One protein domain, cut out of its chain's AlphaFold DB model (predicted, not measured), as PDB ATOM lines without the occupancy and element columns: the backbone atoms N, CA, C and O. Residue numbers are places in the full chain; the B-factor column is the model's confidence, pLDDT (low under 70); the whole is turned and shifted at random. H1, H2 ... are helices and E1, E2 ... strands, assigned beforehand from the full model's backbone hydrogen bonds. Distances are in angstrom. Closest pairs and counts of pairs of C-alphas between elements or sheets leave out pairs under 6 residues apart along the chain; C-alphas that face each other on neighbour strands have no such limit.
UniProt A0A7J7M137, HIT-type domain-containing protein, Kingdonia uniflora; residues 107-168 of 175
ATOM      1  N   LYS A 107     144.608 184.980  94.118       88.00
ATOM      2  CA  LYS A 107     143.820 185.956  93.340       88.00
ATOM      3  C   LYS A 107     144.196 185.975  91.853       88.00
ATOM      4  O   LYS A 107     143.322 185.904  90.992       88.00
ATOM      5  N   LEU A 108     145.494 186.024  91.547       90.06
ATOM      6  CA  LEU A 108     146.003 186.034  90.174       90.06
ATOM      7  C   LEU A 108     145.857 184.665  89.503       90.06
ATOM      8  O   LEU A 108     145.590 184.601  88.304       90.06
ATOM      9  N   ARG A 109     145.981 183.569  90.261       90.69
ATOM     10  CA  ARG A 109     145.709 182.217  89.752       90.69
ATOM     11  C   ARG A 109     144.245 182.068  89.349       90.69
ATOM     12  O   ARG A 109     143.968 181.586  88.254       90.69
ATOM     13  N   PHE A 110     143.315 182.503  90.196       91.81
ATOM     14  CA  PHE A 110     141.887 182.466  89.891       91.81
ATOM     15  C   PHE A 110     141.541 183.343  88.689       91.81
ATOM     16  O   PHE A 110     140.844 182.869  87.797       91.81
ATOM     17  N   LEU A 111     142.086 184.561  88.615       92.56
ATOM     18  CA  LEU A 111     141.913 185.451  87.466       92.56
ATOM     19  C   LEU A 111     142.434 184.825  86.164       92.56
ATOM     20  O   LEU A 111     141.711 184.781  85.174       92.56
ATOM     21  N   LYS A 112     143.658 184.281  86.171       93.31
ATOM     22  CA  LYS A 112     144.248 183.615  85.002       93.31
ATOM     23  C   LYS A 112     143.403 182.426  84.543       93.31
ATOM     24  O   LYS A 112     143.154 182.283  83.351       93.31
ATOM     25  N   ASN A 113     142.942 181.595  85.476       91.69
ATOM     26  CA  ASN A 113     142.099 180.443  85.157       91.69
ATOM     27  C   ASN A 113     140.725 180.877  84.627       91.69
ATOM     28  O   ASN A 113     140.205 180.266  83.699       91.69
ATOM     29  N   ALA A 114     140.135 181.927  85.199       92.44
ATOM     30  CA  ALA A 114     138.879 182.498  84.727       92.44
ATOM     31  C   ALA A 114     139.012 183.074  83.309       92.44
ATOM     32  O   ALA A 114     138.125 182.856  82.489       92.44
ATOM     33  N   ALA A 115     140.115 183.765  83.010       92.94
ATOM     34  CA  ALA A 115     140.407 184.280  81.675       92.94
ATOM     35  C   ALA A 115     140.607 183.136  80.671       92.94
ATOM     36  O   ALA A 115     139.990 183.133  79.611       92.94
ATOM     37  N   TYR A 116     141.379 182.112  81.050       92.56
ATOM     38  CA  TYR A 116     141.621 180.937  80.213       92.56
ATOM     39  C   TYR A 116     140.325 180.208  79.835       92.56
ATOM     40  O   TYR A 116     140.144 179.856  78.676       92.56
ATOM     41  N   ARG A 117     139.392 180.041  80.783       91.06
ATOM     42  CA  ARG A 117     138.071 179.439  80.515       91.06
ATOM     43  C   ARG A 117     137.209 180.249  79.542       91.06
ATOM     44  O   ARG A 117     136.325 179.678  78.928       91.06
ATOM     45  N   ARG A 118     137.469 181.550  79.404       90.38
ATOM     46  CA  ARG A 118     136.818 182.454  78.439       90.38
ATOM     47  C   ARG A 118     137.676 182.664  77.189       90.38
ATOM     48  O   ARG A 118     137.634 183.729  76.584       90.38
ATOM     49  N   ASN A 119     138.553 181.709  76.869       91.56
ATOM     50  CA  ASN A 119     139.485 181.770  75.737       91.56
ATOM     51  C   ASN A 119     140.377 183.028  75.701       91.56
ATOM     52  O   ASN A 119     140.906 183.407  74.660       91.56
ATOM     53  N   THR A 120     140.605 183.664  76.853       91.81
ATOM     54  CA  THR A 120     141.438 184.863  76.976       91.81
ATOM     55  C   THR A 120     142.803 184.499  77.557       91.81
ATOM     56  O   THR A 120     142.928 184.048  78.701       91.81
ATOM     57  N   LYS A 121     143.871 184.728  76.786       92.62
ATOM     58  CA  LYS A 121     145.248 184.455  77.217       92.62
ATOM     59  C   LYS A 121     145.794 185.600  78.075       92.62
ATOM     60  O   LYS A 121     146.285 186.597  77.558       92.62
ATOM     61  N   LEU A 122     145.782 185.422  79.396       91.94
ATOM     62  CA  LEU A 122     146.353 186.392  80.335       91.94
ATOM     63  C   LEU A 122     147.851 186.148  80.585       91.94
ATOM     64  O   LEU A 122     148.238 185.140  81.189       91.94
ATOM     65  N   LEU A 123     148.689 187.100  80.167       91.75
ATOM     66  CA  LEU A 123     150.124 187.140  80.464       91.75
ATOM     67  C   LEU A 123     150.381 188.052  81.669       91.75
ATOM     68  O   LEU A 123     149.995 189.216  81.670       91.75
ATOM     69  N   LEU A 124     151.030 187.521  82.709       89.12
ATOM     70  CA  LEU A 124     151.299 188.255  83.948       89.12
ATOM     71  C   LEU A 124     152.759 188.699  84.004       89.12
ATOM     72  O   LEU A 124     153.665 187.876  83.880       89.12
ATOM     73  N   LEU A 125     152.975 189.991  84.251       86.94
ATOM     74  CA  LEU A 125     154.308 190.556  84.458       86.94
ATOM     75  C   LEU A 125     154.883 190.173  85.846       86.94
ATOM     76  O   LEU A 125     154.127 189.848  86.770       86.94
ATOM     77  N   PRO A 126     156.213 190.202  86.044       81.75
ATOM     78  CA  PRO A 126     156.851 190.004  87.351       81.75
ATOM     79  C   PRO A 126     156.429 191.031  88.417       81.75
ATOM     80  O   PRO A 126     156.010 192.138  88.093       81.75
ATOM     81  N   SER A 127     156.550 190.674  89.702       78.56
ATOM     82  CA  SER A 127     155.988 191.425  90.844       78.56
ATOM     83  C   SER A 127     156.660 192.760  91.178       78.56
ATOM     84  O   SER A 127     156.204 193.406  92.105       78.56
ATOM     85  N   GLY A 128     157.705 193.170  90.457       77.50
ATOM     86  CA  GLY A 128     158.371 194.470  90.633       77.50
ATOM     87  C   GLY A 128     158.263 195.383  89.412       77.50
ATOM     88  O   GLY A 128     159.073 196.287  89.249       77.50
ATOM     89  N   MET A 129     157.339 195.092  88.490       83.88
ATOM     90  CA  MET A 129     157.081 195.958  87.341       83.88
ATOM     91  C   MET A 129     155.944 196.929  87.655       83.88
ATOM     92  O   MET A 129     154.851 196.492  88.014       83.88
ATOM     93  N   SER A 130     156.163 198.221  87.402       85.69
ATOM     94  CA  SER A 130     155.169 199.285  87.621       85.69
ATOM     95  C   SER A 130     153.841 199.018  86.903       85.69
ATOM     96  O   SER A 130     152.769 199.266  87.445       85.69
ATOM     97  N   MET A 131     153.889 198.424  85.706       85.00
ATOM     98  CA  MET A 131     152.693 198.025  84.954       85.00
ATOM     99  C   MET A 131     151.861 196.950  85.664       85.00
ATOM    100  O   MET A 131     150.644 196.912  85.509       85.00
ATOM    101  N   ARG A 132     152.488 196.069  86.454       86.25
ATOM    102  CA  ARG A 132     151.758 195.106  87.286       86.25
ATOM    103  C   ARG A 132     151.166 195.770  88.520       86.25
ATOM    104  O   ARG A 132     150.067 195.400  88.910       86.25
ATOM    105  N   GLU A 133     151.880 196.716  89.116       86.69
ATOM    106  CA  GLU A 133     151.415 197.453  90.297       86.69
ATOM    107  C   GLU A 133     150.191 198.321  89.982       86.69
ATOM    108  O   GLU A 133     149.270 198.388  90.786       86.69
ATOM    109  N   LYS A 134     150.138 198.915  88.783       89.38
ATOM    110  CA  LYS A 134     148.980 199.688  88.298       89.38
ATOM    111  C   LYS A 134     147.771 198.824  87.916       89.38
ATOM    112  O   LYS A 134     146.670 199.347  87.758       89.38
ATOM    113  N   ASN A 135     147.954 197.520  87.711       89.94
ATOM    114  CA  ASN A 135     146.884 196.642  87.248       89.94
ATOM    115  C   ASN A 135     145.979 196.223  88.416       89.94
ATOM    116  O   ASN A 135     146.369 195.416  89.258       89.94
ATOM    117  N   ASN A 136     144.738 196.710  88.398       90.50
ATOM    118  CA  ASN A 136     143.704 196.397  89.384       90.50
ATOM    119  C   ASN A 136     142.683 195.367  88.873       90.50
ATOM    120  O   ASN A 136     141.569 195.299  89.382       90.50
ATOM    121  N   SER A 137     143.021 194.568  87.856       92.62
ATOM    122  CA  SER A 137     142.125 193.524  87.343       92.62
ATOM    123  C   SER A 137     141.925 192.425  88.381       92.62
ATOM    124  O   SER A 137     142.881 191.932  88.988       92.62
ATOM    125  N   TRP A 138     140.685 191.988  88.563       92.31
ATOM    126  CA  TRP A 138     140.339 190.982  89.560       92.31
ATOM    127  C   TRP A 138     139.164 190.121  89.104       92.31
ATOM    128  O   TRP A 138     138.390 190.483  88.221       92.31
ATOM    129  N   TYR A 139     139.043 188.935  89.698       92.50
ATOM    130  CA  TYR A 139     137.975 187.994  89.383       92.50
ATOM    131  C   TYR A 139     136.998 187.877  90.548       92.50
ATOM    132  O   TYR A 139     137.393 187.554  91.671       92.50
ATOM    133  N   ASN A 140     135.715 188.101  90.267       90.88
ATOM    134  CA  ASN A 140     134.634 187.873  91.207       90.88
ATOM    135  C   ASN A 140     134.113 186.441  91.062       90.88
ATOM    136  O   ASN A 140     133.437 186.107  90.090       90.88
ATOM    137  N   ILE A 141     134.396 185.607  92.062       87.25
ATOM    138  CA  ILE A 141     133.986 184.198  92.068       87.25
ATOM    139  C   ILE A 141     132.459 184.064  92.144       87.25
ATOM    140  O   ILE A 141     131.902 183.235  91.433       87.25
ATOM    141  N   LYS A 142     131.780 184.890  92.958       88.56
ATOM    142  CA  LYS A 142     130.322 184.807  93.165       88.56
ATOM    143  C   LYS A 142     129.550 185.136  91.894       88.56
ATOM    144  O   LYS A 142     128.627 184.421  91.538       88.56
ATOM    145  N   LYS A 143     129.957 186.209  91.213       87.12
ATOM    146  CA  LYS A 143     129.330 186.644  89.956       87.12
ATOM    147  C   LYS A 143     129.829 185.861  88.738       87.12
ATOM    148  O   LYS A 143     129.306 186.053  87.655       87.12
ATOM    149  N   LYS A 144     130.857 185.013  88.904       88.44
ATOM    150  CA  LYS A 144     131.627 184.421  87.801       88.44
ATOM    151  C   LYS A 144     131.968 185.490  86.747       88.44
ATOM    152  O   LYS A 144     131.761 185.281  85.559       88.44
ATOM    153  N   SER A 145     132.524 186.624  87.169       90.12
ATOM    154  CA  SER A 145     132.808 187.766  86.281       90.12
ATOM    155  C   SER A 145     134.223 188.279  86.485       90.12
ATOM    156  O   SER A 145     134.709 188.338  87.617       90.12
ATOM    157  N   ILE A 146     134.888 188.653  85.394       92.62
ATOM    158  CA  ILE A 146     136.196 189.308  85.447       92.62
ATOM    159  C   ILE A 146     135.988 190.814  85.318       92.62
ATOM    160  O   ILE A 146     135.273 191.266  84.432       92.62
ATOM    161  N   PHE A 147     136.634 191.566  86.202       92.88
ATOM    162  CA  PHE A 147     136.725 193.016  86.144       92.88
ATOM    163  C   PHE A 147     138.127 193.378  85.669       92.88
ATOM    164  O   PHE A 147     139.119 193.003  86.304       92.88
ATOM    165  N   TRP A 148     138.212 194.075  84.543       93.75
ATOM    166  CA  TRP A 148     139.470 194.389  83.879       93.75
ATOM    167  C   TRP A 148     139.945 195.804  84.197       93.75
ATOM    168  O   TRP A 148     139.165 196.714  84.473       93.75
ATOM    169  N   THR A 149     141.261 195.977  84.163       94.50
ATOM    170  CA  THR A 149     141.907 197.275  83.983       94.50
ATOM    171  C   THR A 149     142.304 197.395  82.521       94.50
ATOM    172  O   THR A 149     143.033 196.535  82.024       94.50
ATOM    173  N   ILE A 150     141.827 198.436  81.846       93.31
ATOM    174  CA  ILE A 150     142.089 198.686  80.430       93.31
ATOM    175  C   ILE A 150     142.849 199.999  80.308       93.31
ATOM    176  O   ILE A 150     142.475 201.005  80.903       93.31
ATOM    177  N   GLU A 151     143.932 199.984  79.540       93.50
ATOM    178  CA  GLU A 151     144.669 201.189  79.181       93.50
ATOM    179  C   GLU A 151     144.348 201.545  77.727       93.50
ATOM    180  O   GLU A 151     144.727 200.831  76.799       93.50
ATOM    181  N   TRP A 152     143.629 202.644  77.538       91.56
ATOM    182  CA  TRP A 152     143.286 203.206  76.242       91.56
ATOM    183  C   TRP A 152     144.398 204.140  75.780       91.56
ATOM    184  O   TRP A 152     144.790 205.052  76.507       91.56
ATOM    185  N   ARG A 153     144.899 203.926  74.561       92.94
ATOM    186  CA  ARG A 153     145.933 204.768  73.947       92.94
ATOM    187  C   ARG A 153     145.415 205.383  72.657       92.94
ATOM    188  O   ARG A 153     145.212 204.684  71.662       92.94
ATOM    189  N   PHE A 154     145.231 206.697  72.671       93.31
ATOM    190  CA  PHE A 154     144.770 207.461  71.518       93.31
ATOM    191  C   PHE A 154     145.974 208.036  70.772       93.31
ATOM    192  O   PHE A 154     146.433 209.135  71.068       93.31
ATOM    193  N   HIS A 155     146.480 207.289  69.786       88.19
ATOM    194  CA  HIS A 155     147.694 207.636  69.029       88.19
ATOM    195  C   HIS A 155     147.616 208.995  68.314       88.19
ATOM    196  O   HIS A 155     148.637 209.643  68.126       88.19
ATOM    197  N   SER A 156     146.416 209.443  67.933       89.88
ATOM    198  CA  SER A 156     146.214 210.741  67.274       89.88
ATOM    199  C   SER A 156     146.268 211.936  68.230       89.88
ATOM    200  O   SER A 156     146.502 213.048  67.775       89.88
ATOM    201  N   ALA A 157     146.030 211.722  69.527       87.56
ATOM    202  CA  ALA A 157     145.979 212.781  70.539       87.56
ATOM    203  C   ALA A 157     147.120 212.689  71.569       87.56
ATOM    204  O   ALA A 157     147.200 213.541  72.443       87.56
ATOM    205  N   ASP A 158     147.970 211.659  71.483       88.38
ATOM    206  CA  ASP A 158     148.999 211.312  72.478       88.38
ATOM    207  C   ASP A 158     148.463 211.270  73.924       88.38
ATOM    208  O   ASP A 158     149.079 211.735  74.881       88.38
ATOM    209  N   VAL A 159     147.255 210.719  74.084       91.19
ATOM    210  CA  VAL A 159     146.574 210.593  75.380       91.19
ATOM    211  C   VAL A 159     146.497 209.123  75.787       91.19
ATOM    212  O   VAL A 159     146.078 208.265  75.001       91.19
ATOM    213  N   VAL A 160     146.856 208.847  77.044       90.62
ATOM    214  CA  VAL A 160     146.720 207.534  77.688       90.62
ATOM    215  C   VAL A 160     145.723 207.636  78.837       90.62
ATOM    216  O   VAL A 160     145.929 208.414  79.767       90.62
ATOM    217  N   LEU A 161     144.654 206.841  78.787       91.06
ATOM    218  CA  LEU A 161     143.644 206.753  79.844       91.06
ATOM    219  C   LEU A 161     143.624 205.344  80.427       91.06
ATOM    220  O   LEU A 161     143.573 204.365  79.688       91.06
ATOM    221  N   THR A 162     143.636 205.229  81.751       91.50
ATOM    222  CA  THR A 162     143.489 203.945  82.442       91.50
ATOM    223  C   THR A 162     142.116 203.883  83.089       91.50
ATOM    224  O   THR A 162     141.791 204.723  83.922       91.50
ATOM    225  N   ASP A 163     141.334 202.876  82.716       91.00
ATOM    226  CA  ASP A 163     140.039 202.581  83.315       91.00
ATOM    227  C   ASP A 163     140.117 201.286  84.135       91.00
ATOM    228  O   ASP A 163     140.794 200.324  83.753       91.00
ATOM    229  N   HIS A 164     139.440 201.259  85.278       91.94
ATOM    230  CA  HIS A 164     139.451 200.149  86.224       91.94
ATOM    231  C   HIS A 164     138.033 199.645  86.473       91.94
ATOM    232  O   HIS A 164     137.111 200.419  86.688       91.94
ATOM    233  N   GLY A 165     137.874 198.323  86.561       86.31
ATOM    234  CA  GLY A 165     136.571 197.733  86.860       86.31
ATOM    235  C   GLY A 165     135.681 197.581  85.630       86.31
ATOM    236  O   GLY A 165     134.477 197.391  85.783       86.31
ATOM    237  N   VAL A 166     136.265 197.609  84.430       87.12
ATOM    238  CA  VAL A 166     135.526 197.387  83.188       87.12
ATOM    239  C   VAL A 166     135.036 195.949  83.154       87.12
ATOM    240  O   VAL A 166     135.814 194.997  83.280       87.12
ATOM    241  N   PHE A 167     133.729 195.804  83.002       83.19
ATOM    242  CA  PHE A 167     133.062 194.527  82.849       83.19
ATOM    243  C   PHE A 167     132.848 194.254  81.361       83.19
ATOM    244  O   PHE A 167     132.402 195.130  80.625       83.19
ATOM    245  N   ILE A 168     133.215 193.053  80.923       68.88
ATOM    246  CA  ILE A 168     132.980 192.588  79.557       68.88
ATOM    247  C   ILE A 168     132.184 191.298  79.697       68.88
ATOM    248  O   ILE A 168     132.708 190.304  80.214       68.88
TER     249      ILE A 168
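This is residues 107 to 168 of the 175 residues of the protein "HIT-type domain-containing protein" of Kingdonia uniflora (UniProt A0A7J7M137). A long hairpin, E2 and E3, has short E1 beside residues 145 to 147 of E2, and H1 packs across that end on one face. Residues 118 to 129 loop away to small H2; residues 126 to 131 and the hairpin's tip, 154 to 159, stick out. The 62 printed residues run H1, H2, E1, E2, E3, mixed helices and strands, sheet E1 - E2 - E3, antiparallel. It is only just loose, close to compact: radius of gyration of the C-alphas 12.9 A, spans 38 by 27 by 18 A.

Start at E2, residues 145 to 154, the inner strand of a meander, antiparallel neighbours in a row, with E1, 138 to 140, and E3, 159 to 167. Within hydrogen-bond range are N 138 and O 147, 2.9 A, and N 152 and O 161, 2.8 A. H1, residues 107 to 117, makes two layers, helix on one face: height over the sheet 8.4 A, closest C-alphas Leu 111 and Tyr 139, 5.1 A. Every O i to N i+4 pair in H1 is within range; H2, 130 to 133, is too short for one and not on the sheet.

Find C-alpha 107 at (143.820, 185.956, 93.340); H1 runs 15.5 A. E2 spans 27.4 A; E3, 22.3 A, bends by 67 degrees at residue 164 and ends at C-alpha 167 (133.062, 194.527, 82.849).

The printed part has no cut; H1 to H2 is a long link. Residue 168 is under 70 in pLDDT.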